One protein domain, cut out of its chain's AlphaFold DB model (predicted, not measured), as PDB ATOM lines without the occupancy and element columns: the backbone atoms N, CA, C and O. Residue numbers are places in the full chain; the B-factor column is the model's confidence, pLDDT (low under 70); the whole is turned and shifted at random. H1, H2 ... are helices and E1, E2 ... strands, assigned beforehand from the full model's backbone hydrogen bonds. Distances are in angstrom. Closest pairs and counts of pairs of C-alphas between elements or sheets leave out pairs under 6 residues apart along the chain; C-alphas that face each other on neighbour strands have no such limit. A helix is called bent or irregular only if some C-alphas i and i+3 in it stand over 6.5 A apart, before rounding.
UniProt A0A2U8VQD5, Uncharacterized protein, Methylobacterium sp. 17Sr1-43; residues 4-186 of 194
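What this domain is: This is residues 4 to 186 of the 194 residues of an uncharacterized protein of Methylobacterium sp. 17Sr1-43 (UniProt A0A2U8VQD5). A small sheet of three strands, E1 E2 E3, sits under part of a long helical hairpin, H1 and H2, and H5 runs beside the hairpin as the third helix of a bundle. H4 crosses H2 on the side where H5 lies, and H3 packs near the hairpin's open end. The printed part has 183 residues, with five named helices and three named strands in the order H1 H2 H3 H4 E1 E2 E3 H5; the sheet, in the order E1 E2 E3, is antiparallel, and the class is mostly helix. The whole is compact, with a radius of gyration of the C-alphas of 16.4 A, yet elongated, spanning 53 by 33 by 33 A.

How they stand to each other: E1 (residues 135 to 138), E2 (157 to 161) and E3 (167 to 169) form a meander, each strand the antiparallel neighbour of the one before; E1 and E2 are a hairpin, as are E2 and E3. N 159 and O 136 are 2.8 A apart, and N 160 and O 168 are 2.8 A apart, both within hydrogen-bond range. H2 (35 to 65) is on the sheet over E1 and E2, at a height of 6.5 A by a local plane of just 6 C-alphas. H1 (4 to 32) is also on the sheet; with H2 it makes two layers, helices on one face of a sheet. H1 and H2, a helical hairpin, touch at a shallow tilt of 17 degrees, opposite ways, with the C-alphas of Phe 19 and Ala 48 closest at 4.8 A. H5 (170 to 184) only grazes the sheet with residues 170 to 173; it touches H2 at a shallow tilt of 28 degrees, the same way, through H2's residues 49 to 56 alone, the C-alphas of Ala 56 and Val 178 closest at 6.8 A. H4 (103 to 115) only grazes the sheet and touches H2 at a steep tilt of 64 degrees, through H2's residues 50 to 57 alone, the C-alphas of Thr 54 and Ala 111 closest at 4.9 A. H3 (80 to 90) is not on the sheet and is about perpendicular to H5, 87 degrees, where the C-alphas of Leu 87 and Ala 180 are closest at 6.6 A. Every O i to N i+4 pair is within hydrogen-bond range in H3, H4 and H5; in H1 it is 23 of 25, in H2 25 of 27.

Where its parts are: H1 begins at C-alpha 4 (45.123, 10.883, -26.553) and is 40.3 A long; it is only just irregular, C-alphas 10 and 13 being 6.9 A apart. H2, 45.2 A, has a kink of 27 degrees near residue 57. H5, 21.0 A, ends at C-alpha 184 (50.500, 2.231, -32.237); H4 is 18.1 A, H3 15.3 A, E2 12.4 A, E1 9.1 A and E3 6.9 A.

The domain as a whole: The C-alphas of Thr 34 and Asn 76, the two farthest apart, are 54.9 A apart. The printed part has no cut. The links H2 to H3, H3 to H4, H4 to E1 and E1 to E2 are long. Of the printed part, 28 residues have pLDDT under 70: 117 to 126, 129 to 134, 139 to 148 and 152 to 153.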
ATOM      1  N   ALA A   4      45.567  12.135 -25.954       93.44
ATOM      2  CA  ALA A   4      45.123  10.883 -26.553       93.44
ATOM      3  C   ALA A   4      45.504   9.666 -25.693       93.44
ATOM      4  O   ALA A   4      44.671   8.797 -25.444       93.44
ATOM      5  N   ALA A   5      46.733   9.616 -25.162       94.94
ATOM      6  CA  ALA A   5      47.144   8.546 -24.248       94.94
ATOM      7  C   ALA A   5      46.306   8.557 -22.962       94.94
ATOM      8  O   ALA A   5      45.869   7.509 -22.489       94.94
ATOM      9  N   ARG A   6      46.020   9.749 -22.424       96.25
ATOM     10  CA  ARG A   6      45.143   9.917 -21.260       96.25
ATOM     11  C   ARG A   6      43.717   9.465 -21.558       96.25
ATOM     12  O   ARG A   6      43.125   8.784 -20.726       96.25
ATOM     13  N   PHE A   7      43.162   9.833 -22.714       97.12
ATOM     14  CA  PHE A   7      41.833   9.403 -23.146       97.12
ATOM     15  C   PHE A   7      41.771   7.882 -23.270       97.12
ATOM     16  O   PHE A   7      40.843   7.262 -22.753       97.12
ATOM     17  N   PHE A   8      42.799   7.264 -23.851       97.62
ATOM     18  CA  PHE A   8      42.898   5.813 -23.901       97.62
ATOM     19  C   PHE A   8      42.853   5.192 -22.494       97.62
ATOM     20  O   PHE A   8      42.017   4.330 -22.224       97.62
ATOM     21  N   ASP A   9      43.694   5.673 -21.576       96.69
ATOM     22  CA  ASP A   9      43.819   5.118 -20.220       96.69
ATOM     23  C   ASP A   9      42.590   5.355 -19.340       96.69
ATOM     24  O   ASP A   9      42.280   4.553 -18.457       96.69
ATOM     25  N   LYS A  10      41.900   6.479 -19.544       97.69
ATOM     26  CA  LYS A  10      40.776   6.904 -18.701       97.69
ATOM     27  C   LYS A  10      39.412   6.558 -19.277       97.69
ATOM     28  O   LYS A  10      38.449   6.607 -18.522       97.69
ATOM     29  N   GLN A  11      39.317   6.265 -20.570       97.94
ATOM     30  CA  GLN A  11      38.045   6.024 -21.250       97.94
ATOM     31  C   GLN A  11      38.085   4.705 -22.023       97.94
ATOM     32  O   GLN A  11      37.351   3.788 -21.681       97.94
ATOM     33  N   VAL A  12      38.980   4.557 -23.005       97.94
ATOM     34  CA  VAL A  12      38.967   3.387 -23.906       97.94
ATOM     35  C   VAL A  12      39.221   2.075 -23.159       97.94
ATOM     36  O   VAL A  12      38.382   1.178 -23.199       97.94
ATOM     37  N   ALA A  13      40.348   1.952 -22.455       97.12
ATOM     38  CA  ALA A  13      40.700   0.712 -21.762       97.12
ATOM     39  C   ALA A  13      39.730   0.362 -20.611       97.12
ATOM     40  O   ALA A  13      39.369  -0.808 -20.467       97.12
ATOM     41  N   PRO A  14      39.255   1.321 -19.789       98.00
ATOM     42  CA  PRO A  14      38.209   1.047 -18.806       98.00
ATOM     43  C   PRO A  14      36.886   0.565 -19.413       98.00
ATOM     44  O   PRO A  14      36.352  -0.426 -18.920       98.00
ATOM     45  N   GLU A  15      36.368   1.207 -20.468       98.19
ATOM     46  CA  GLU A  15      35.105   0.767 -21.082       98.19
ATOM     47  C   GLU A  15      35.247  -0.599 -21.766       98.19
ATOM     48  O   GLU A  15      34.339  -1.421 -21.673       98.19
ATOM     49  N   PHE A  16      36.401  -0.892 -22.376       98.00
ATOM     50  CA  PHE A  16      36.676  -2.225 -22.917       98.00
ATOM     51  C   PHE A  16      36.618  -3.305 -21.829       98.00
ATOM     52  O   PHE A  16      35.898  -4.290 -21.977       98.00
ATOM     53  N   ARG A  17      37.292  -3.095 -20.691       97.44
ATOM     54  CA  ARG A  17      37.247  -4.045 -19.566       97.44
ATOM     55  C   ARG A  17      35.846  -4.211 -18.984       97.44
ATOM     56  O   ARG A  17      35.477  -5.320 -18.614       97.44
ATOM     57  N   ARG A  18      35.051  -3.135 -18.916       97.75
ATOM     58  CA  ARG A  18      33.642  -3.224 -18.496       97.75
ATOM     59  C   ARG A  18      32.822  -4.081 -19.449       97.75
ATOM     60  O   ARG A  18      32.044  -4.901 -18.983       97.75
ATOM     61  N   PHE A  19      33.026  -3.927 -20.755       97.69
ATOM     62  CA  PHE A  19      32.379  -4.779 -21.746       97.69
ATOM     63  C   PHE A  19      32.777  -6.254 -21.586       97.69
ATOM     64  O   PHE A  19      31.895  -7.105 -21.537       97.69
ATOM     65  N   ILE A  20      34.064  -6.566 -21.401       96.50
ATOM     66  CA  ILE A  20      34.513  -7.948 -21.146       96.50
ATOM     67  C   ILE A  20      33.904  -8.514 -19.854       96.50
ATOM     68  O   ILE A  20      33.449  -9.658 -19.832       96.50
ATOM     69  N   ALA A  21      33.834  -7.717 -18.785       96.50
ATOM     70  CA  ALA A  21      33.187  -8.129 -17.541       96.50
ATOM     71  C   ALA A  21      31.681  -8.392 -17.729       96.50
ATOM     72  O   ALA A  21      31.175  -9.401 -17.237       96.50
ATOM     73  N   ALA A  22      30.981  -7.535 -18.478       96.56
ATOM     74  CA  ALA A  22      29.564  -7.709 -18.795       96.56
ATOM     75  C   ALA A  22      29.316  -8.938 -19.690       96.56
ATOM     76  O   ALA A  22      28.374  -9.687 -19.457       96.56
ATOM     77  N   GLU A  23      30.201  -9.228 -20.649       94.69
ATOM     78  CA  GLU A  23      30.173 -10.481 -21.414       94.69
ATOM     79  C   GLU A  23      30.340 -11.715 -20.513       94.69
ATOM     80  O   GLU A  23      29.689 -12.746 -20.729       94.69
ATOM     81  N   GLY A  24      31.205 -11.620 -19.500       94.38
ATOM     82  CA  GLY A  24      31.363 -12.642 -18.468       94.38
ATOM     83  C   GLY A  24      30.076 -12.844 -17.667       94.38
ATOM     84  O   GLY A  24      29.623 -13.978 -17.521       94.38
ATOM     85  N   ALA A  25      29.451 -11.754 -17.216       95.75
ATOM     86  CA  ALA A  25      28.185 -11.786 -16.485       95.75
ATOM     87  C   ALA A  25      27.037 -12.373 -17.326       95.75
ATOM     88  O   ALA A  25      26.338 -13.259 -16.841       95.75
ATOM     89  N   LEU A  26      26.913 -11.981 -18.601       95.31
ATOM     90  CA  LEU A  26      25.950 -12.573 -19.540       95.31
ATOM     91  C   LEU A  26      26.144 -14.086 -19.656       95.31
ATOM     92  O   LEU A  26      25.180 -14.843 -19.608       95.31
ATOM     93  N   THR A  27      27.394 -14.540 -19.759       93.00
ATOM     94  CA  THR A  27      27.717 -15.976 -19.807       93.00
ATOM     95  C   THR A  27      27.215 -16.696 -18.557       93.00
ATOM     96  O   THR A  27      26.603 -17.755 -18.662       93.00
ATOM     97  N   GLN A  28      27.459 -16.129 -17.373       94.31
ATOM     98  CA  GLN A  28      27.020 -16.728 -16.111       94.31
ATOM     99  C   GLN A  28      25.494 -16.753 -15.993       94.31
ATOM    100  O   GLN A  28      24.934 -17.788 -15.640       94.31
ATOM    101  N   ALA A  29      24.820 -15.658 -16.349       94.19
ATOM    102  CA  ALA A  29      23.364 -15.585 -16.333       94.19
ATOM    103  C   ALA A  29      22.732 -16.572 -17.330       94.19
ATOM    104  O   ALA A  29      21.770 -17.252 -16.993       94.19
ATOM    105  N   ALA A  30      23.318 -16.742 -18.519       91.62
ATOM    106  CA  ALA A  30      22.833 -17.695 -19.518       91.62
ATOM    107  C   ALA A  30      22.982 -19.163 -19.081       91.62
ATOM    108  O   ALA A  30      22.185 -20.008 -19.484       91.62
ATOM    109  N   LEU A  31      24.004 -19.481 -18.279       91.88
ATOM    110  CA  LEU A  31      24.265 -20.847 -17.814       91.88
ATOM    111  C   LEU A  31      23.544 -21.193 -16.505       91.88
ATOM    112  O   LEU A  31      23.204 -22.357 -16.285       91.88
ATOM    113  N   HIS A  32      23.374 -20.215 -15.616       95.00
ATOM    114  CA  HIS A  32      22.999 -20.457 -14.219       95.00
ATOM    115  C   HIS A  32      21.923 -19.508 -13.680       95.00
ATOM    116  O   HIS A  32      21.430 -19.736 -12.577       95.00
ATOM    117  N   GLY A  33      21.583 -18.453 -14.419       92.62
ATOM    118  CA  GLY A  33      20.651 -17.425 -13.978       92.62
ATOM    119  C   GLY A  33      19.187 -17.782 -14.213       92.62
ATOM    120  O   GLY A  33      18.825 -18.675 -14.982       92.62
ATOM    121  N   THR A  34      18.331 -17.032 -13.539       96.94
ATOM    122  CA  THR A  34      16.902 -16.934 -13.826       96.94
ATOM    123  C   THR A  34      16.655 -16.158 -15.130       96.94
ATOM    124  O   THR A  34      17.535 -15.429 -15.594       96.94
ATOM    125  N   PRO A  35      15.456 -16.267 -15.737       95.19
ATOM    126  CA  PRO A  35      15.111 -15.483 -16.924       95.19
ATOM    127  C   PRO A  35      15.281 -13.968 -16.739       95.19
ATOM    128  O   PRO A  35      15.783 -13.306 -17.642       95.19
ATOM    129  N   ASP A  36      14.929 -13.437 -15.565       95.69
ATOM    130  CA  ASP A  36      15.048 -12.005 -15.265       95.69
ATOM    131  C   ASP A  36      16.518 -11.569 -15.137       95.69
ATOM    132  O   ASP A  36      16.897 -10.504 -15.621       95.69
ATOM    133  N   GLU A  37      17.371 -12.405 -14.534       96.00
ATOM    134  CA  GLU A  37      18.820 -12.155 -14.456       96.00
ATOM    135  C   GLU A  37      19.484 -12.206 -15.836       96.00
ATOM    136  O   GLU A  37      20.383 -11.414 -16.116       96.00
ATOM    137  N   LEU A  38      19.044 -13.119 -16.707       93.88
ATOM    138  CA  LEU A  38      19.528 -13.193 -18.084       93.88
ATOM    139  C   LEU A  38      19.136 -11.947 -18.881       93.88
ATOM    140  O   LEU A  38      19.979 -11.392 -19.583       93.88
ATOM    141  N   GLU A  39      17.893 -11.490 -18.757       93.06
ATOM    142  CA  GLU A  39      17.441 -10.285 -19.453       93.06
ATOM    143  C   GLU A  39      18.190  -9.038 -18.966       93.06
ATOM    144  O   GLU A  39      18.729  -8.289 -19.779       93.06
ATOM    145  N   ALA A  40      18.354  -8.876 -17.650       94.38
ATOM    146  CA  ALA A  40      19.164  -7.793 -17.096       94.38
ATOM    147  C   ALA A  40      20.619  -7.840 -17.604       94.38
ATOM    148  O   ALA A  40      21.192  -6.812 -17.968       94.38
ATOM    149  N   ALA A  41      21.214  -9.034 -17.702       95.56
ATOM    150  CA  ALA A  41      22.571  -9.189 -18.216       95.56
ATOM    151  C   ALA A  41      22.694  -8.859 -19.717       95.56
ATOM    152  O   ALA A  41      23.753  -8.389 -20.149       95.56
ATOM    153  N   ARG A  42      21.640  -9.081 -20.517       95.06
ATOM    154  CA  ARG A  42      21.585  -8.660 -21.929       95.06
ATOM    155  C   ARG A  42      21.586  -7.141 -22.055       95.06
ATOM    156  O   ARG A  42      22.373  -6.598 -22.834       95.06
ATOM    157  N   ASP A  43      20.762  -6.464 -21.265       93.94
ATOM    158  CA  ASP A  43      20.702  -5.003 -21.253       93.94
ATOM    159  C   ASP A  43      22.049  -4.397 -20.832       93.94
ATOM    160  O   ASP A  43      22.601  -3.531 -21.524       93.94
ATOM    161  N   ASP A  44      22.638  -4.919 -19.753       96.62
ATOM    162  CA  ASP A  44      23.927  -4.463 -19.232       96.62
ATOM    163  C   ASP A  44      25.061  -4.646 -20.251       96.62
ATOM    164  O   ASP A  44      25.865  -3.728 -20.473       96.62
ATOM    165  N   VAL A  45      25.139  -5.810 -20.913       96.88
ATOM    166  CA  VAL A  45      26.192  -6.052 -21.910       96.88
ATOM    167  C   VAL A  45      26.008  -5.189 -23.153       96.88
ATOM    168  O   VAL A  45      27.004  -4.716 -23.703       96.88
ATOM    169  N   MET A  46      24.771  -4.915 -23.576       95.19
ATOM    170  CA  MET A  46      24.502  -4.037 -24.716       95.19
ATOM    171  C   MET A  46      24.864  -2.582 -24.406       95.19
ATOM    172  O   MET A  46      25.480  -1.902 -25.234       95.19
ATOM    173  N   GLN A  47      24.583  -2.112 -23.190       95.38
ATOM    174  CA  GLN A  47      25.010  -0.787 -22.744       95.38
ATOM    175  C   GLN A  47      26.542  -0.678 -22.672       95.38
ATOM    176  O   GLN A  47      27.121   0.336 -23.091       95.38
ATOM    177  N   ALA A  48      27.221  -1.718 -22.178       97.31
ATOM    178  CA  ALA A  48      28.678  -1.772 -22.140       97.31
ATOM    179  C   ALA A  48      29.293  -1.840 -23.552       97.31
ATOM    180  O   ALA A  48      30.273  -1.144 -23.829       97.31
ATOM    181  N   ALA A  49      28.685  -2.607 -24.461       96.50
ATOM    182  CA  ALA A  49      29.076  -2.715 -25.865       96.50
ATOM    183  C   ALA A  49      29.035  -1.355 -26.567       96.50
ATOM    184  O   ALA A  49      30.004  -0.962 -27.225       96.50
ATOM    185  N   TRP A  50      27.946  -0.603 -26.376       95.38
ATOM    186  CA  TRP A  50      27.806   0.739 -26.933       95.38
ATOM    187  C   TRP A  50      28.921   1.671 -26.444       95.38
ATOM    188  O   TRP A  50      29.598   2.327 -27.251       95.38
ATOM    189  N   ASN A  51      29.164   1.701 -25.133       97.00
ATOM    190  CA  ASN A  51      30.198   2.545 -24.544       97.00
ATOM    191  C   ASN A  51      31.592   2.176 -25.063       97.00
ATOM    192  O   ASN A  51      32.314   3.053 -25.549       97.00
ATOM    193  N   ALA A  52      31.951   0.891 -25.041       98.12
ATOM    194  CA  ALA A  52      33.247   0.411 -25.510       98.12
ATOM    195  C   ALA A  52      33.479   0.746 -26.992       98.12
ATOM    196  O   ALA A  52      34.502   1.349 -27.327       98.12
ATOM    197  N   ALA A  53      32.513   0.447 -27.867       97.69
ATOM    198  CA  ALA A  53      32.622   0.727 -29.298       97.69
ATOM    199  C   ALA A  53      32.742   2.229 -29.584       97.69
ATOM    200  O   ALA A  53      33.612   2.658 -30.345       97.69
ATOM    201  N   THR A  54      31.924   3.046 -28.918       96.75
ATOM    202  CA  THR A  54      31.951   4.502 -29.100       96.75
ATOM    203  C   THR A  54      33.277   5.100 -28.651       96.75
ATOM    204  O   THR A  54      33.866   5.883 -29.397       96.75
ATOM    205  N   LYS A  55      33.775   4.740 -27.460       98.12
ATOM    206  CA  LYS A  55      35.042   5.282 -26.945       98.12
ATOM    207  C   LYS A  55      36.230   4.828 -27.783       98.12
ATOM    208  O   LYS A  55      37.071   5.657 -28.128       98.12
ATOM    209  N   ALA A  56      36.283   3.553 -28.160       98.00
ATOM    210  CA  ALA A  56      37.344   3.035 -29.016       98.00
ATOM    211  C   ALA A  56      37.344   3.697 -30.407       98.00
ATOM    212  O   ALA A  56      38.415   4.016 -30.925       98.00
ATOM    213  N   HIS A  57      36.172   3.989 -30.984       97.25
ATOM    214  CA  HIS A  57      36.074   4.747 -32.235       97.25
ATOM    215  C   HIS A  57      36.516   6.216 -32.077       97.25
ATOM    216  O   HIS A  57      37.278   6.723 -32.906       97.25
ATOM    217  N   GLN A  58      36.098   6.877 -30.987       96.69
ATOM    218  CA  GLN A  58      36.451   8.269 -30.660       96.69
ATOM    219  C   GLN A  58      37.944   8.478 -30.387       96.69
ATOM    220  O   GLN A  58      38.429   9.604 -30.474       96.69
ATOM    221  N   MET A  59      38.697   7.417 -30.086       97.62
ATOM    222  CA  MET A  59      40.150   7.499 -29.910       97.62
ATOM    223  C   MET A  59      40.845   8.128 -31.128       97.62
ATOM    224  O   MET A  59      41.785   8.904 -30.964       97.62
ATOM    225  N   GLY A  60      40.351   7.853 -32.341       96.56
ATOM    226  CA  GLY A  60      40.868   8.479 -33.559       96.56
ATOM    227  C   GLY A  60      40.668   9.994 -33.569       96.56
ATOM    228  O   GLY A  60      41.594  10.726 -33.910       96.56
ATOM    229  N   ASP A  61      39.494  10.468 -33.146       96.06
ATOM    230  CA  ASP A  61      39.185  11.898 -33.058       96.06
ATOM    231  C   ASP A  61      40.096  12.601 -32.042       96.06
ATOM    232  O   ASP A  61      40.671  13.642 -32.356       96.06
ATOM    233  N   TYR A  62      40.301  12.005 -30.860       95.75
ATOM    234  CA  TYR A  62      41.203  12.545 -29.834       95.75
ATOM    235  C   TYR A  62      42.661  12.590 -30.300       95.75
ATOM    236  O   TYR A  62      43.324  13.612 -30.142       95.75
ATOM    237  N   ALA A  63      43.154  11.508 -30.908       96.25
ATOM    238  CA  ALA A  63      44.508  11.454 -31.451       96.25
ATOM    239  C   ALA A  63      44.741  12.480 -32.567       96.25
ATOM    240  O   ALA A  63      45.817  13.069 -32.653       96.25
ATOM    241  N   TRP A  64      43.735  12.700 -33.416       96.56
ATOM    242  CA  TRP A  64      43.820  13.647 -34.521       96.56
ATOM    243  C   TRP A  64      43.724  15.109 -34.067       96.56
ATOM    244  O   TRP A  64      44.429  15.967 -34.601       96.56
ATOM    245  N   ALA A  65      42.855  15.396 -33.096       95.56
ATOM    246  CA  ALA A  65      42.636  16.743 -32.578       95.56
ATOM    247  C   ALA A  65      43.798  17.255 -31.708       95.56
ATOM    248  O   ALA A  65      43.967  18.466 -31.579       95.56
ATOM    249  N   GLU A  66      44.596  16.361 -31.120       93.94
ATOM    250  CA  GLU A  66      45.701  16.736 -30.239       93.94
ATOM    251  C   GLU A  66      46.797  17.540 -30.965       93.94
ATOM    252  O   GLU A  66      47.269  17.162 -32.043       93.94
ATOM    253  N   GLN A  67      47.220  18.651 -30.344       91.00
ATOM    254  CA  GLN A  67      48.316  19.505 -30.804       91.00
ATOM    255  C   GLN A  67      49.306  19.795 -29.657       91.00
ATOM    256  O   GLN A  67      48.876  20.257 -28.598       91.00
ATOM    257  N   PRO A  68      50.625  19.589 -29.854       91.44
ATOM    258  CA  PRO A  68      51.246  19.006 -31.048       91.44
ATOM    259  C   PRO A  68      50.828  17.542 -31.259       91.44
ATOM    260  O   PRO A  68      50.449  16.858 -30.311       91.44
ATOM    261  N   ARG A  69      50.904  17.065 -32.508       92.62
ATOM    262  CA  ARG A  69      50.555  15.677 -32.855       92.62
ATOM    263  C   ARG A  69      51.307  14.673 -31.963       92.62
ATOM    264  O   ARG A  69      52.506  14.870 -31.735       92.62
ATOM    265  N   PRO A  70      50.661  13.578 -31.519       94.94
ATOM    266  CA  PRO A  70      51.338  12.550 -30.738       94.94
ATOM    267  C   PRO A  70      52.551  11.978 -31.479       94.94
ATOM    268  O   PRO A  70      52.474  11.685 -32.669       94.94
ATOM    269  N   SER A  71      53.665  11.770 -30.776       95.25
ATOM    270  CA  SER A  71      54.936  11.327 -31.380       95.25
ATOM    271  C   SER A  71      54.884   9.940 -32.023       95.25
ATOM    272  O   SER A  71      55.706   9.624 -32.878       95.25
ATOM    273  N   TRP A  72      53.930   9.110 -31.610       95.38
ATOM    274  CA  TRP A  72      53.684   7.788 -32.178       95.38
ATOM    275  C   TRP A  72      52.872   7.830 -33.482       95.38
ATOM    276  O   TRP A  72      52.780   6.828 -34.187       95.38
ATOM    277  N   MET A  73      52.268   8.975 -33.810       95.62
ATOM    278  CA  MET A  73      51.445   9.152 -35.002       95.62
ATOM    279  C   MET A  73      52.300   9.668 -36.173       95.62
ATOM    280  O   MET A  73      53.069  10.615 -35.991       95.62
ATOM    281  N   PRO A  74      52.155   9.129 -37.400       95.62
ATOM    282  CA  PRO A  74      52.906   9.628 -38.548       95.62
ATOM    283  C   PRO A  74      52.599  11.103 -38.854       95.62
ATOM    284  O   PRO A  74      51.444  11.530 -38.958       95.62
ATOM    285  N   ALA A  75      53.652  11.897 -39.052       92.69
ATOM    286  CA  ALA A  75      53.539  13.342 -39.245       92.69
ATOM    287  C   ALA A  75      52.847  13.738 -40.564       92.69
ATOM    288  O   ALA A  75      52.249  14.807 -40.647       92.69
ATOM    289  N   ASN A  76      52.884  12.878 -41.582       93.50
ATOM    290  CA  ASN A  76      52.377  13.147 -42.931       93.50
ATOM    291  C   ASN A  76      50.912  12.724 -43.158       93.50
ATOM    292  O   ASN A  76      50.434  12.771 -44.291       93.50
ATOM    293  N   LEU A  77      50.183  12.307 -42.117       94.81
ATOM    294  CA  LEU A  77      48.765  11.978 -42.264       94.81
ATOM    295  C   LEU A  77      47.951  13.230 -42.624       94.81
ATOM    296  O   LEU A  77      48.083  14.276 -41.980       94.81
ATOM    297  N   ALA A  78      47.106  13.092 -43.649       92.12
ATOM    298  CA  ALA A  78      46.324  14.174 -44.255       92.12
ATOM    299  C   ALA A  78      44.879  14.285 -43.726       92.12
ATOM    300  O   ALA A  78      44.111  15.112 -44.209       92.12
ATOM    301  N   GLY A  79      44.481  13.450 -42.765       94.88
ATOM    302  CA  GLY A  79      43.133  13.467 -42.198       94.88
ATOM    303  C   GLY A  79      42.883  12.322 -41.222       94.88
ATOM    304  O   GLY A  79      43.640  11.350 -41.190       94.88
ATOM    305  N   LEU A  80      41.770  12.411 -40.493       95.31
ATOM    306  CA  LEU A  80      41.287  11.366 -39.587       95.31
ATOM    307  C   LEU A  80      41.060  10.023 -40.299       95.31
ATOM    308  O   LEU A  80      41.436   8.979 -39.775       95.31
ATOM    309  N   ASP A  81      40.520  10.034 -41.519       95.06
ATOM    310  CA  ASP A  81      40.348   8.799 -42.298       95.06
ATOM    311  C   ASP A  81      41.700   8.142 -42.602       95.06
ATOM    312  O   ASP A  81      41.844   6.932 -42.484       95.06
ATOM    313  N   ARG A  82      42.737   8.941 -42.890       96.50
ATOM    314  CA  ARG A  82      44.093   8.419 -43.115       96.50
ATOM    315  C   ARG A  82      44.732   7.874 -41.846       96.50
ATOM    316  O   ARG A  82      45.515   6.935 -41.930       96.50
ATOM    317  N   LEU A  83      44.397   8.437 -40.688       96.75
ATOM    318  CA  LEU A  83      44.793   7.872 -39.401       96.75
ATOM    319  C   LEU A  83      44.155   6.494 -39.181       96.75
ATOM    320  O   LEU A  83      44.851   5.565 -38.775       96.75
ATOM    321  N   ARG A  84      42.863   6.344 -39.489       97.19
ATOM    322  CA  ARG A  84      42.151   5.061 -39.384       97.19
ATOM    323  C   ARG A  84      42.696   4.028 -40.377       97.19
ATOM    324  O   ARG A  84      43.019   2.926 -39.946       97.19
ATOM    325  N   ASP A  85      42.915   4.412 -41.638       96.88
ATOM    326  CA  ASP A  85      43.577   3.581 -42.660       96.88
ATOM    327  C   ASP A  85      44.958   3.100 -42.183       96.88
ATOM    328  O   ASP A  85      45.310   1.927 -42.310       96.88
ATOM    329  N   TRP A  86      45.758   4.010 -41.620       97.50
ATOM    330  CA  TRP A  86      47.089   3.688 -41.113       97.50
ATOM    331  C   TRP A  86      47.026   2.708 -39.939       97.50
ATOM    332  O   TRP A  86      47.753   1.713 -39.943       97.50
ATOM    333  N   LEU A  87      46.140   2.941 -38.967       97.94
ATOM    334  CA  LEU A  87      45.952   2.045 -37.827       97.94
ATOM    335  C   LEU A  87      45.528   0.644 -38.295       97.94
ATOM    336  O   LEU A  87      46.105  -0.360 -37.871       97.94
ATOM    337  N   GLN A  88      44.562   0.597 -39.214       97.19
ATOM    338  CA  GLN A  88      44.042  -0.612 -39.842       97.19
ATOM    339  C   GLN A  88      45.152  -1.410 -40.541       97.19
ATOM    340  O   GLN A  88      45.306  -2.609 -40.310       97.19
ATOM    341  N   ALA A  89      45.962  -0.747 -41.368       96.38
ATOM    342  CA  ALA A  89      46.993  -1.403 -42.166       96.38
ATOM    343  C   ALA A  89      48.217  -1.853 -41.350       96.38
ATOM    344  O   ALA A  89      48.837  -2.860 -41.692       96.38
ATOM    345  N   ASN A  90      48.580  -1.133 -40.284       96.62
ATOM    346  CA  ASN A  90      49.854  -1.349 -39.587       96.62
ATOM    347  C   ASN A  90      49.713  -2.080 -38.250       96.62
ATOM    348  O   ASN A  90      50.632  -2.795 -37.852       96.62
ATOM    349  N   HIS A  91      48.578  -1.932 -37.564       97.12
ATOM    350  CA  HIS A  91      48.449  -2.363 -36.171       97.12
ATOM    351  C   HIS A  91      47.239  -3.261 -35.900       97.12
ATOM    352  O   HIS A  91      47.271  -4.029 -34.942       97.12
ATOM    353  N   CYS A  92      46.196  -3.222 -36.735       97.12
ATOM    354  CA  CYS A  92      45.028  -4.078 -36.546       97.12
ATOM    355  C   CYS A  92      45.306  -5.509 -37.026       97.12
ATOM    356  O   CYS A  92      45.454  -5.776 -38.224       97.12
ATOM    357  N   LYS A  93      45.417  -6.428 -36.064       95.88
ATOM    358  CA  LYS A  93      45.701  -7.847 -36.282       95.88
ATOM    359  C   LYS A  93      44.627  -8.693 -35.626       95.88
ATOM    360  O   LYS A  93      44.284  -8.465 -34.470       95.88
ATOM    361  N   MET A  94      44.154  -9.691 -36.359       92.88
ATOM    362  CA  MET A  94      43.148 -10.635 -35.896       92.88
ATOM    363  C   MET A  94      43.684 -11.440 -34.713       92.88
ATOM    364  O   MET A  94      44.541 -12.298 -34.917       92.88
ATOM    365  N   LEU A  95      43.216 -11.149 -33.496       90.06
ATOM    366  CA  LEU A  95      43.603 -11.814 -32.246       90.06
ATOM    367  C   LEU A  95      45.126 -12.005 -32.129       90.06
ATOM    368  O   LEU A  95      45.611 -13.073 -31.761       90.06
ATOM    369  N   ARG A  96      45.888 -10.959 -32.493       90.94
ATOM    370  CA  ARG A  96      47.370 -10.929 -32.496       90.94
ATOM    371  C   ARG A  96      48.043 -11.909 -33.471       90.94
ATOM    372  O   ARG A  96      49.253 -12.108 -33.406       90.94
ATOM    373  N   GLY A  97      47.281 -12.502 -34.385       90.81
ATOM    374  CA  GLY A  97      47.771 -13.340 -35.471       90.81
ATOM    375  C   GLY A  97      48.265 -12.542 -36.681       90.81
ATOM    376  O   GLY A  97      48.515 -11.337 -36.626       90.81
ATOM    377  N   ILE A  98      48.401 -13.233 -37.814       86.81
ATOM    378  CA  ILE A  98      48.907 -12.640 -39.063       86.81
ATOM    379  C   ILE A  98      47.815 -11.971 -39.908       86.81
ATOM    380  O   ILE A  98      48.118 -11.076 -40.699       86.81
ATOM    381  N   ALA A  99      46.557 -12.393 -39.747       90.94
ATOM    382  CA  ALA A  99      45.443 -11.874 -40.529       90.94
ATOM    383  C   ALA A  99      45.126 -10.418 -40.155       90.94
ATOM    384  O   ALA A  99      45.294 -10.000 -39.007       90.94
ATOM    385  N   GLN A 100      44.668  -9.646 -41.142       91.94
ATOM    386  CA  GLN A 100      44.333  -8.227 -41.000       91.94
ATOM    387  C   GLN A 100      42.840  -8.029 -41.273       91.94
ATOM    388  O   GLN A 100      42.451  -7.868 -42.431       91.94
ATOM    389  N   PRO A 101      41.996  -8.098 -40.234       92.62
ATOM    390  CA  PRO A 101      40.565  -7.889 -40.376       92.62
ATOM    391  C   PRO A 101      40.299  -6.391 -40.475       92.62
ATOM    392  O   PRO A 101      41.023  -5.616 -39.860       92.62
ATOM    393  N   ASP A 102      39.256  -5.964 -41.182       94.31
ATOM    394  CA  ASP A 102      38.915  -4.536 -41.321       94.31
ATOM    395  C   ASP A 102      38.179  -3.965 -40.090       94.31
ATOM    396  O   ASP A 102      37.156  -3.283 -40.195       94.31
ATOM    397  N   ASP A 103      38.660  -4.314 -38.896       97.06
ATOM    398  CA  ASP A 103      37.950  -4.105 -37.638       97.06
ATOM    399  C   ASP A 103      37.952  -2.639 -37.188       97.06
ATOM    400  O   ASP A 103      37.032  -2.224 -36.489       97.06
ATOM    401  N   VAL A 104      38.907  -1.811 -37.635       97.38
ATOM    402  CA  VAL A 104      38.895  -0.365 -37.339       97.38
ATOM    403  C   VAL A 104      37.701   0.312 -38.015       97.38
ATOM    404  O   VAL A 104      37.009   1.123 -37.391       97.38
ATOM    405  N   HIS A 105      37.439  -0.025 -39.279       95.25
ATOM    406  CA  HIS A 105      36.303   0.517 -40.023       95.25
ATOM    407  C   HIS A 105      34.988  -0.113 -39.573       95.25
ATOM    408  O   HIS A 105      34.026   0.615 -39.325       95.25
ATOM    409  N   LEU A 106      34.967  -1.436 -39.381       94.88
ATOM    410  CA  LEU A 106      33.791  -2.140 -38.876       94.88
ATOM    411  C   LEU A 106      33.353  -1.601 -37.508       94.88
ATOM    412  O   LEU A 106      32.169  -1.342 -37.307       94.88
ATOM    413  N   LEU A 107      34.288  -1.344 -36.587       96.44
ATOM    414  CA  LEU A 107      33.956  -0.744 -35.295       96.44
ATOM    415  C   LEU A 107      33.381   0.670 -35.443       96.44
ATOM    416  O   LEU A 107      32.513   1.066 -34.669       96.44
ATOM    417  N   GLY A 108      33.834   1.434 -36.442       94.19
ATOM    418  CA  GLY A 108      33.241   2.728 -36.773       94.19
ATOM    419  C   GLY A 108      31.799   2.618 -37.260       94.19
ATOM    420  O   GLY A 108      30.969   3.447 -36.889       94.19
ATOM    421  N   ASP A 109      31.475   1.583 -38.033       92.38
ATOM    422  CA  ASP A 109      30.094   1.313 -38.431       92.38
ATOM    423  C   ASP A 109      29.234   0.895 -37.235       92.38
ATOM    424  O   ASP A 109      28.138   1.427 -37.074       92.38
ATOM    425  N   VAL A 110      29.750   0.030 -36.354       92.12
ATOM    426  CA  VAL A 110      29.084  -0.371 -35.098       92.12
ATOM    427  C   VAL A 110      28.818   0.837 -34.199       92.12
ATOM    428  O   VAL A 110      27.696   1.032 -33.733       92.12
ATOM    429  N   ALA A 111      29.822   1.687 -33.976       93.06
ATOM    430  CA  ALA A 111      29.685   2.875 -33.139       93.06
ATOM    431  C   ALA A 111      28.669   3.875 -33.707       93.06
ATOM    432  O   ALA A 111      27.909   4.482 -32.950       93.06
ATOM    433  N   ASP A 112      28.633   4.051 -35.027       88.88
ATOM    434  CA  ASP A 112      27.627   4.896 -35.660       88.88
ATOM    435  C   ASP A 112      26.236   4.267 -35.605       88.88
ATOM    436  O   ASP A 112      25.267   4.987 -35.385       88.88
ATOM    437  N   ALA A 113      26.125   2.949 -35.776       86.81
ATOM    438  CA  ALA A 113      24.855   2.236 -35.693       86.81
ATOM    439  C   ALA A 113      24.245   2.361 -34.295       86.81
ATOM    440  O   ALA A 113      23.051   2.597 -34.170       86.81
ATOM    441  N   PHE A 114      25.057   2.311 -33.237       86.56
ATOM    442  CA  PHE A 114      24.561   2.576 -31.886       86.56
ATOM    443  C   PHE A 114      24.059   4.016 -31.689       86.56
ATOM    444  O   PHE A 114      23.149   4.244 -30.899       86.56
ATOM    445  N   LYS A 115      24.622   5.000 -32.401       78.94
ATOM    446  CA  LYS A 115      24.170   6.403 -32.330       78.94
ATOM    447  C   LYS A 115      22.948   6.680 -33.200       78.94
ATOM    448  O   LYS A 115      22.134   7.538 -32.867       78.94
ATOM    449  N   HIS A 116      22.856   6.009 -34.340       72.81
ATOM    450  CA  HIS A 116      21.847   6.236 -35.358       72.81
ATOM    451  C   HIS A 116      21.031   4.961 -35.528       72.81
ATOM    452  O   HIS A 116      21.522   3.987 -36.089       72.81
ATOM    453  N   ALA A 117      19.765   4.991 -35.097       58.28
ATOM    454  CA  ALA A 117      18.847   3.851 -35.212       58.28
ATOM    455  C   ALA A 117      18.865   3.198 -36.614       58.28
ATOM    456  O   ALA A 117      18.757   1.979 -36.731       58.28
ATOM    457  N   VAL A 118      19.083   4.001 -37.667       60.91
ATOM    458  CA  VAL A 118      19.379   3.559 -39.038       60.91
ATOM    459  C   VAL A 118      20.545   4.378 -39.598       60.91
ATOM    460  O   VAL A 118      20.570   5.602 -39.451       60.91
ATOM    461  N   LEU A 119      21.499   3.725 -40.267       60.09
ATOM    462  CA  LEU A 119      22.627   4.411 -40.899       60.09
ATOM    463  C   LEU A 119      22.222   5.007 -42.254       60.09
ATOM    464  O   LEU A 119      21.749   4.302 -43.143       60.09
ATOM    465  N   THR A 120      22.461   6.306 -42.447       57.50
ATOM    466  CA  THR A 120      22.311   6.947 -43.759       57.50
ATOM    467  C   THR A 120      23.452   6.541 -44.695       57.50
ATOM    468  O   THR A 120      24.616   6.427 -44.292       57.50
ATOM    469  N   GLN A 121      23.126   6.307 -45.968       56.78
ATOM    470  CA  GLN A 121      24.125   6.014 -46.996       56.78
ATOM    471  C   GLN A 121      24.808   7.307 -47.468       56.78
ATOM    472  O   GLN A 121      24.164   8.349 -47.560       56.78
ATOM    473  N   GLY A 122      26.119   7.250 -47.736       53.66
ATOM    474  CA  GLY A 122      26.901   8.415 -48.184       53.66
ATOM    475  C   GLY A 122      28.367   8.474 -47.731       53.66
ATOM    476  O   GLY A 122      29.049   9.454 -48.020       53.66
ATOM    477  N   ARG A 123      28.886   7.460 -47.021       60.19
ATOM    478  CA  ARG A 123      30.318   7.399 -46.679       60.19
ATOM    479  C   ARG A 123      31.174   6.954 -47.862       60.19
ATOM    480  O   ARG A 123      30.750   6.160 -48.693       60.19
ATOM    481  N   ARG A 124      32.420   7.445 -47.878       57.09
ATOM    482  CA  ARG A 124      33.465   7.075 -48.846       57.09
ATOM    483  C   ARG A 124      33.797   5.578 -48.817       57.09
ATOM    484  O   ARG A 124      34.104   5.012 -49.859       57.09
ATOM    485  N   VAL A 125      33.751   4.963 -47.635       60.88
ATOM    486  CA  VAL A 125      33.870   3.512 -47.455       60.88
ATOM    487  C   VAL A 125      32.456   2.936 -47.316       60.88
ATOM    488  O   VAL A 125      31.686   3.470 -46.507       60.88
ATOM    489  N   PRO A 126      32.088   1.892 -48.087       68.44
ATOM    490  CA  PRO A 126      30.797   1.230 -47.941       68.44
ATOM    491  C   PRO A 126      30.600   0.711 -46.515       68.44
ATOM    492  O   PRO A 126      31.488   0.065 -45.962       68.44
ATOM    493  N   ARG A 127      29.427   0.986 -45.933       74.25
ATOM    494  CA  ARG A 127      29.047   0.471 -44.611       74.25
ATOM    495  C   ARG A 127      28.949  -1.053 -44.658       74.25
ATOM    496  O   ARG A 127      28.379  -1.593 -45.607       74.25
ATOM    497  N   ARG A 128      29.446  -1.730 -43.625       73.00
ATOM    498  CA  ARG A 128      29.389  -3.196 -43.485       73.00
ATOM    499  C   ARG A 128      28.188  -3.693 -42.691       73.00
ATOM    500  O   ARG A 128      27.868  -4.871 -42.788       73.00
ATOM    501  N   ILE A 129      27.536  -2.799 -41.950       69.94
ATOM    502  CA  ILE A 129      26.265  -3.043 -41.261       69.94
ATOM    503  C   ILE A 129      25.269  -1.930 -41.595       69.94
ATOM    504  O   ILE A 129      25.666  -0.816 -41.943       69.94
ATOM    505  N   THR A 130      23.972  -2.213 -41.489       66.62
ATOM    506  CA  THR A 130      22.902  -1.277 -41.882       66.62
ATOM    507  C   THR A 130      22.280  -0.492 -40.724       66.62
ATOM    508  O   THR A 130      21.746   0.596 -40.943       66.62
ATOM    509  N   SER A 131      22.316  -1.013 -39.494       66.88
ATOM    510  CA  SER A 131      21.585  -0.444 -38.347       66.88
ATOM    511  C   SER A 131      22.044  -1.025 -37.010       66.88
ATOM    512  O   SER A 131      22.690  -2.070 -36.997       66.88
ATOM    513  N   ALA A 132      21.615  -0.422 -35.892       62.28
ATOM    514  CA  ALA A 132      21.837  -0.959 -34.542       62.28
ATOM    515  C   ALA A 132      21.361  -2.413 -34.393       62.28
ATOM    516  O   ALA A 132      22.019  -3.203 -33.732       62.28
ATOM    517  N   ALA A 133      20.270  -2.782 -35.078       67.00
ATOM    518  CA  ALA A 133      19.718  -4.138 -35.077       67.00
ATOM    519  C   ALA A 133      20.647  -5.205 -35.689       67.00
ATOM    520  O   ALA A 133      20.371  -6.391 -35.564       67.00
ATOM    521  N   ALA A 134      21.739  -4.806 -36.352       65.06
ATOM    522  CA  ALA A 134      22.777  -5.733 -36.793       65.06
ATOM    523  C   ALA A 134      23.704  -6.167 -35.642       65.06
ATOM    524  O   ALA A 134      24.457  -7.127 -35.802       65.06
ATOM    525  N   THR A 135      23.651  -5.471 -34.503       72.06
ATOM    526  CA  THR A 135      24.383  -5.805 -33.282       72.06
ATOM    527  C   THR A 135      23.401  -6.321 -32.239       72.06
ATOM    528  O   THR A 135      22.608  -5.554 -31.696       72.06
ATOM    529  N   VAL A 136      23.442  -7.620 -31.961       78.50
ATOM    530  CA  VAL A 136      22.478  -8.297 -31.080       78.50
ATOM    531  C   VAL A 136      23.190  -9.217 -30.098       78.50
ATOM    532  O   VAL A 136      24.266  -9.736 -30.401       78.50
ATOM    533  N   THR A 137      22.585  -9.460 -28.934       70.12
ATOM    534  CA  THR A 137      22.971 -10.605 -28.104       70.12
ATOM    535  C   THR A 137      22.380 -11.861 -28.728       70.12
ATOM    536  O   THR A 137      21.183 -11.943 -29.001       70.12
ATOM    537  N   SER A 138      23.232 -12.828 -29.044       70.44
ATOM    538  CA  SER A 138      22.797 -14.063 -29.685       70.44
ATOM    539  C   SER A 138      23.676 -15.230 -29.265       70.44
ATOM    540  O   SER A 138      24.873 -15.077 -29.007       70.44
ATOM    541  N   SER A 139      23.068 -16.412 -29.191       58.91
ATOM    542  CA  SER A 139      23.814 -17.662 -29.114       58.91
ATOM    543  C   SER A 139      24.267 -18.032 -30.519       58.91
ATOM    544  O   SER A 139      23.476 -18.179 -31.455       58.91
ATOM    545  N   THR A 140      25.570 -18.175 -30.697       55.16
ATOM    546  CA  THR A 140      26.106 -18.646 -31.969       55.16
ATOM    547  C   THR A 140      26.129 -20.162 -31.941       55.16
ATOM    548  O   THR A 140      26.894 -20.757 -31.185       55.16
ATOM    549  N   GLY A 141      25.318 -20.804 -32.779       49.88
ATOM    550  CA  GLY A 141      25.466 -22.237 -33.032       49.88
ATOM    551  C   GLY A 141      26.881 -22.577 -33.528       49.88
ATOM    552  O   GLY A 141      27.591 -21.719 -34.060       49.88
ATOM    553  N   PHE A 142      27.294 -23.838 -33.369       43.28
ATOM    554  CA  PHE A 142      28.579 -24.328 -33.879       43.28
ATOM    555  C   PHE A 142      28.775 -23.953 -35.362       43.28
ATOM    556  O   PHE A 142      27.919 -24.242 -36.195       43.28
ATOM    557  N   GLY A 143      29.919 -23.338 -35.690       51.41
ATOM    558  CA  GLY A 143      30.361 -23.109 -37.073       51.41
ATOM    559  C   GLY A 143      29.879 -21.826 -37.764       51.41
ATOM    560  O   GLY A 143      30.111 -21.694 -38.962       51.41
ATOM    561  N   LYS A 144      29.233 -20.885 -37.058       55.88
ATOM    562  CA  LYS A 144      28.760 -19.617 -37.658       55.88
ATOM    563  C   LYS A 144      29.775 -18.465 -37.672       55.88
ATOM    564  O   LYS A 144      29.623 -17.543 -38.465       55.88
ATOM    565  N   MET A 145      30.810 -18.523 -36.834       64.62
ATOM    566  CA  MET A 145      31.865 -17.502 -36.752       64.62
ATOM    567  C   MET A 145      33.202 -18.025 -37.286       64.62
ATOM    568  O   MET A 145      33.405 -19.235 -37.419       64.62
ATOM    569  N   ALA A 146      34.132 -17.108 -37.565       65.00
ATOM    570  CA  ALA A 146      35.491 -17.463 -37.962       65.00
ATOM    571  C   ALA A 146      36.211 -18.279 -36.873       65.00
ATOM    572  O   ALA A 146      35.931 -18.162 -35.680       65.00
ATOM    573  N   TRP A 147      37.164 -19.122 -37.279       61.62
ATOM    574  CA  TRP A 147      37.925 -19.936 -36.332       61.62
ATOM    575  C   TRP A 147      38.674 -19.053 -35.322       61.62
ATOM    576  O   TRP A 147      39.396 -18.134 -35.708       61.62
ATOM    577  N   GLY A 148      38.498 -19.352 -34.033       68.38
ATOM    578  CA  GLY A 148      39.043 -18.560 -32.928       68.38
ATOM    579  C   GLY A 148      38.181 -17.363 -32.515       68.38
ATOM    580  O   GLY A 148      38.527 -16.700 -31.540       68.38
ATOM    581  N   GLU A 149      37.065 -17.094 -33.200       73.56
ATOM    582  CA  GLU A 149      36.105 -16.064 -32.798       73.56
ATOM    583  C   GLU A 149      34.984 -16.610 -31.920       73.56
ATOM    584  O   GLU A 149      34.404 -17.665 -32.181       73.56
ATOM    585  N   GLY A 150      34.658 -15.818 -30.898       74.38
ATOM    586  CA  GLY A 150      33.536 -16.029 -29.998       74.38
ATOM    587  C   GLY A 150      33.771 -17.059 -28.892       74.38
ATOM    588  O   GLY A 150      34.816 -17.703 -28.790       74.38
ATOM    589  N   LYS A 151      32.779 -17.180 -28.009       78.06
ATOM    590  CA  LYS A 151      32.828 -18.076 -26.848       78.06
ATOM    591  C   LYS A 151      32.701 -19.549 -27.251       78.06
ATOM    592  O   LYS A 151      31.858 -19.928 -28.067       78.06
ATOM    593  N   PHE A 152      33.507 -20.401 -26.615       66.25
ATOM    594  CA  PHE A 152      33.405 -21.852 -26.766       66.25
ATOM    595  C   PHE A 152      32.032 -22.352 -26.285       66.25
ATOM    596  O   PHE A 152      31.511 -21.882 -25.277       66.25
ATOM    597  N   GLY A 153      31.446 -23.311 -27.005       65.50
ATOM    598  CA  GLY A 153      30.142 -23.889 -26.663       65.50
ATOM    599  C   GLY A 153      28.926 -23.072 -27.113       65.50
ATOM    600  O   GLY A 153      27.805 -23.489 -26.843       65.50
ATOM    601  N   GLY A 154      29.122 -21.950 -27.818       72.50
ATOM    602  CA  GLY A 154      28.020 -21.188 -28.418       72.50
ATOM    603  C   GLY A 154      27.164 -20.406 -27.421       72.50
ATOM    604  O   GLY A 154      26.020 -20.070 -27.726       72.50
ATOM    605  N   VAL A 155      27.708 -20.130 -26.232       83.38
ATOM    606  CA  VAL A 155      27.030 -19.328 -25.206       83.38
ATOM    607  C   VAL A 155      26.762 -17.918 -25.731       83.38
ATOM    608  O   VAL A 155      27.498 -17.403 -26.575       83.38
ATOM    609  N   GLU A 156      25.695 -17.303 -25.228       89.06
ATOM    610  CA  GLU A 156      25.256 -15.980 -25.650       89.06
ATOM    611  C   GLU A 156      26.367 -14.921 -25.515       89.06
ATOM    612  O   GLU A 156      27.115 -14.854 -24.529       89.06
ATOM    613  N   GLN A 157      26.496 -14.102 -26.556       91.56
ATOM    614  CA  GLN A 157      27.487 -13.036 -26.672       91.56
ATOM    615  C   GLN A 157      26.988 -11.958 -27.634       91.56
ATOM    616  O   GLN A 157      26.011 -12.162 -28.357       91.56
ATOM    617  N   VAL A 158      27.665 -10.811 -27.660       93.12
ATOM    618  CA  VAL A 158      27.312  -9.732 -28.592       93.12
ATOM    619  C   VAL A 158      27.902 -10.024 -29.971       93.12
ATOM    620  O   VAL A 158      29.123 -10.085 -30.144       93.12
ATOM    621  N   ILE A 159      27.021 -10.178 -30.955       92.62
ATOM    622  CA  ILE A 159      27.345 -10.502 -32.343       92.62
ATOM    623  C   ILE A 159      27.034  -9.314 -33.242       92.62
ATOM    624  O   ILE A 159      26.010  -8.654 -33.088       92.62
ATOM    625  N   VAL A 160      27.920  -9.075 -34.206       91.44
ATOM    626  CA  VAL A 160      27.747  -8.119 -35.297       91.44
ATOM    627  C   VAL A 160      27.519  -8.905 -36.587       91.44
ATOM    628  O   VAL A 160      28.406  -9.632 -37.034       91.44
ATOM    629  N   THR A 161      26.338  -8.751 -37.183       90.12
ATOM    630  CA  THR A 161      25.980  -9.365 -38.469       90.12
ATOM    631  C   THR A 161      26.318  -8.410 -39.607       90.12
ATOM    632  O   THR A 161      25.814  -7.287 -39.650       90.12
ATOM    633  N   LEU A 162      27.172  -8.842 -40.527       88.81
ATOM    634  CA  LEU A 162      27.578  -8.062 -41.691       88.81
ATOM    635  C   LEU A 162      26.568  -8.194 -42.837       88.81
ATOM    636  O   LEU A 162      25.763  -9.122 -42.891       88.81
ATOM    637  N   ASN A 163      26.644  -7.277 -43.802       85.75
ATOM    638  CA  ASN A 163      25.755  -7.246 -44.969       85.75
ATOM    639  C   ASN A 163      25.833  -8.502 -45.857       85.75
ATOM    640  O   ASN A 163      24.902  -8.767 -46.613       85.75
ATOM    641  N   ASP A 164      26.933  -9.253 -45.800       84.62
ATOM    642  CA  ASP A 164      27.099 -10.532 -46.504       84.62
ATOM    643  C   ASP A 164      26.555 -11.735 -45.707       84.62
ATOM    644  O   ASP A 164      26.681 -12.877 -46.146       84.62
ATOM    645  N   GLY A 165      25.935 -11.483 -44.548       84.50
ATOM    646  CA  GLY A 165      25.389 -12.493 -43.648       84.50
ATOM    647  C   GLY A 165      26.425 -13.132 -42.722       84.50
ATOM    648  O   GLY A 165      26.059 -13.999 -41.930       84.50
ATOM    649  N   THR A 166      27.699 -12.734 -42.797       87.94
ATOM    650  CA  THR A 166      28.717 -13.222 -41.860       87.94
ATOM    651  C   THR A 166      28.521 -12.624 -40.468       87.94
ATOM    652  O   THR A 166      28.118 -11.471 -40.315       87.94
ATOM    653  N   GLU A 167      28.820 -13.409 -39.436       89.56
ATOM    654  CA  GLU A 167      28.726 -12.999 -38.034       89.56
ATOM    655  C   GLU A 167      30.130 -12.843 -37.435       89.56
ATOM    656  O   GLU A 167      31.009 -13.685 -37.640       89.56
ATOM    657  N   ARG A 168      30.343 -11.763 -36.679       91.31
ATOM    658  CA  ARG A 168      31.593 -11.468 -35.963       91.31
ATOM    659  C   ARG A 168      31.301 -11.204 -34.490       91.31
ATOM    660  O   ARG A 168      30.372 -10.464 -34.170       91.31
ATOM    661  N   ALA A 169      32.121 -11.739 -33.588       93.81
ATOM    662  CA  ALA A 169      32.011 -11.421 -32.163       93.81
ATOM    663  C   ALA A 169      32.510  -9.994 -31.880       93.81
ATOM    664  O   ALA A 169      33.639  -9.640 -32.240       93.81
ATOM    665  N   LEU A 170      31.708  -9.177 -31.189       95.44
ATOM    666  CA  LEU A 170      32.094  -7.797 -30.883       95.44
ATOM    667  C   LEU A 170      33.334  -7.726 -29.978       95.44
ATOM    668  O   LEU A 170      34.156  -6.827 -30.152       95.44
ATOM    669  N   SER A 171      33.528  -8.688 -29.072       95.38
ATOM    670  CA  SER A 171      34.759  -8.795 -28.273       95.38
ATOM    671  C   SER A 171      36.004  -8.960 -29.118       95.38
ATOM    672  O   SER A 171      37.013  -8.325 -28.820       95.38
ATOM    673  N   CYS A 172      35.937  -9.736 -30.199       95.31
ATOM    674  CA  CYS A 172      37.059  -9.874 -31.118       95.31
ATOM    675  C   CYS A 172      37.375  -8.539 -31.807       95.31
ATOM    676  O   CYS A 172      38.523  -8.100 -31.807       95.31
ATOM    677  N   ILE A 173      36.354  -7.870 -32.351       97.00
ATOM    678  CA  ILE A 173      36.511  -6.576 -33.033       97.00
ATOM    679  C   ILE A 173      37.119  -5.544 -32.071       97.00
ATOM    680  O   ILE A 173      38.111  -4.889 -32.395       97.00
ATOM    681  N   LEU A 174      36.560  -5.422 -30.862       97.69
ATOM    682  CA  LEU A 174      37.044  -4.497 -29.839       97.69
ATOM    683  C   LEU A 174      38.475  -4.815 -29.409       97.69
ATOM    684  O   LEU A 174      39.298  -3.903 -29.371       97.69
ATOM    685  N   GLN A 175      38.795  -6.082 -29.138       97.31
ATOM    686  CA  GLN A 175      40.149  -6.500 -28.774       97.31
ATOM    687  C   GLN A 175      41.154  -6.121 -29.866       97.31
ATOM    688  O   GLN A 175      42.188  -5.529 -29.561       97.31
ATOM    689  N   ASN A 176      40.834  -6.394 -31.132       97.75
ATOM    690  CA  ASN A 176      41.712  -6.096 -32.261       97.75
ATOM    691  C   ASN A 176      41.977  -4.589 -32.397       97.75
ATOM    692  O   ASN A 176      43.110  -4.180 -32.657       97.75
ATOM    693  N   VAL A 177      40.959  -3.746 -32.196       98.31
ATOM    694  CA  VAL A 177      41.108  -2.283 -32.279       98.31
ATOM    695  C   VAL A 177      41.817  -1.705 -31.050       98.31
ATOM    696  O   VAL A 177      42.670  -0.827 -31.188       98.31
ATOM    697  N   VAL A 178      41.512  -2.192 -29.846       98.19
ATOM    698  CA  VAL A 178      42.183  -1.764 -28.607       98.19
ATOM    699  C   VAL A 178      43.665  -2.140 -28.641       98.19
ATOM    700  O   VAL A 178      44.511  -1.294 -28.336       98.19
ATOM    701  N   ASP A 179      44.000  -3.357 -29.075       98.12
ATOM    702  CA  ASP A 179      45.388  -3.791 -29.258       98.12
ATOM    703  C   ASP A 179      46.091  -2.979 -30.350       98.12
ATOM    704  O   ASP A 179      47.244  -2.591 -30.162       98.12
ATOM    705  N   ALA A 180      45.397  -2.635 -31.443       98.19
ATOM    706  CA  ALA A 180      45.957  -1.770 -32.479       98.19
ATOM    707  C   ALA A 180      46.370  -0.403 -31.913       98.19
ATOM    708  O   ALA A 180      47.474   0.072 -32.180       98.19
ATOM    709  N   TRP A 181      45.524   0.213 -31.082       98.19
ATOM    710  CA  TRP A 181      45.853   1.474 -30.414       98.19
ATOM    711  C   TRP A 181      47.013   1.331 -29.425       98.19
ATOM    712  O   TRP A 181      47.901   2.186 -29.403       98.19
ATOM    713  N   ARG A 182      47.050   0.255 -28.625       97.50
ATOM    714  CA  ARG A 182      48.186  -0.028 -27.729       97.50
ATOM    715  C   ARG A 182      49.488  -0.154 -28.520       97.50
ATOM    716  O   ARG A 182      50.463   0.510 -28.173       97.50
ATOM    717  N   ALA A 183      49.480  -0.942 -29.593       97.38
ATOM    718  CA  ALA A 183      50.638  -1.173 -30.448       97.38
ATOM    719  C   ALA A 183      51.114   0.117 -31.131       97.38
ATOM    720  O   ALA A 183      52.309   0.403 -31.108       97.38
ATOM    721  N   ALA A 184      50.190   0.924 -31.664       97.50
ATOM    722  CA  ALA A 184      50.500   2.231 -32.237       97.50
ATOM    723  C   ALA A 184      51.225   3.129 -31.223       97.50
ATOM    724  O   ALA A 184      52.248   3.718 -31.545       97.50
ATOM    725  N   MET A 185      50.760   3.168 -29.971       96.81
ATOM    726  CA  MET A 185      51.390   3.929 -28.884       96.81
ATOM    727  C   MET A 185      52.681   3.298 -28.325       96.81
ATOM    728  O   MET A 185      53.228   3.817 -27.350       96.81
ATOM    729  N   GLY A 186      53.153   2.175 -28.877       96.25
ATOM    730  CA  GLY A 186      54.326   1.449 -28.379       96.25
ATOM    731  C   GLY A 186      54.122   0.813 -26.999       96.25
ATOM    732  O   GLY A 186      55.079   0.645 -26.246       96.25
TER     733      GLY A 186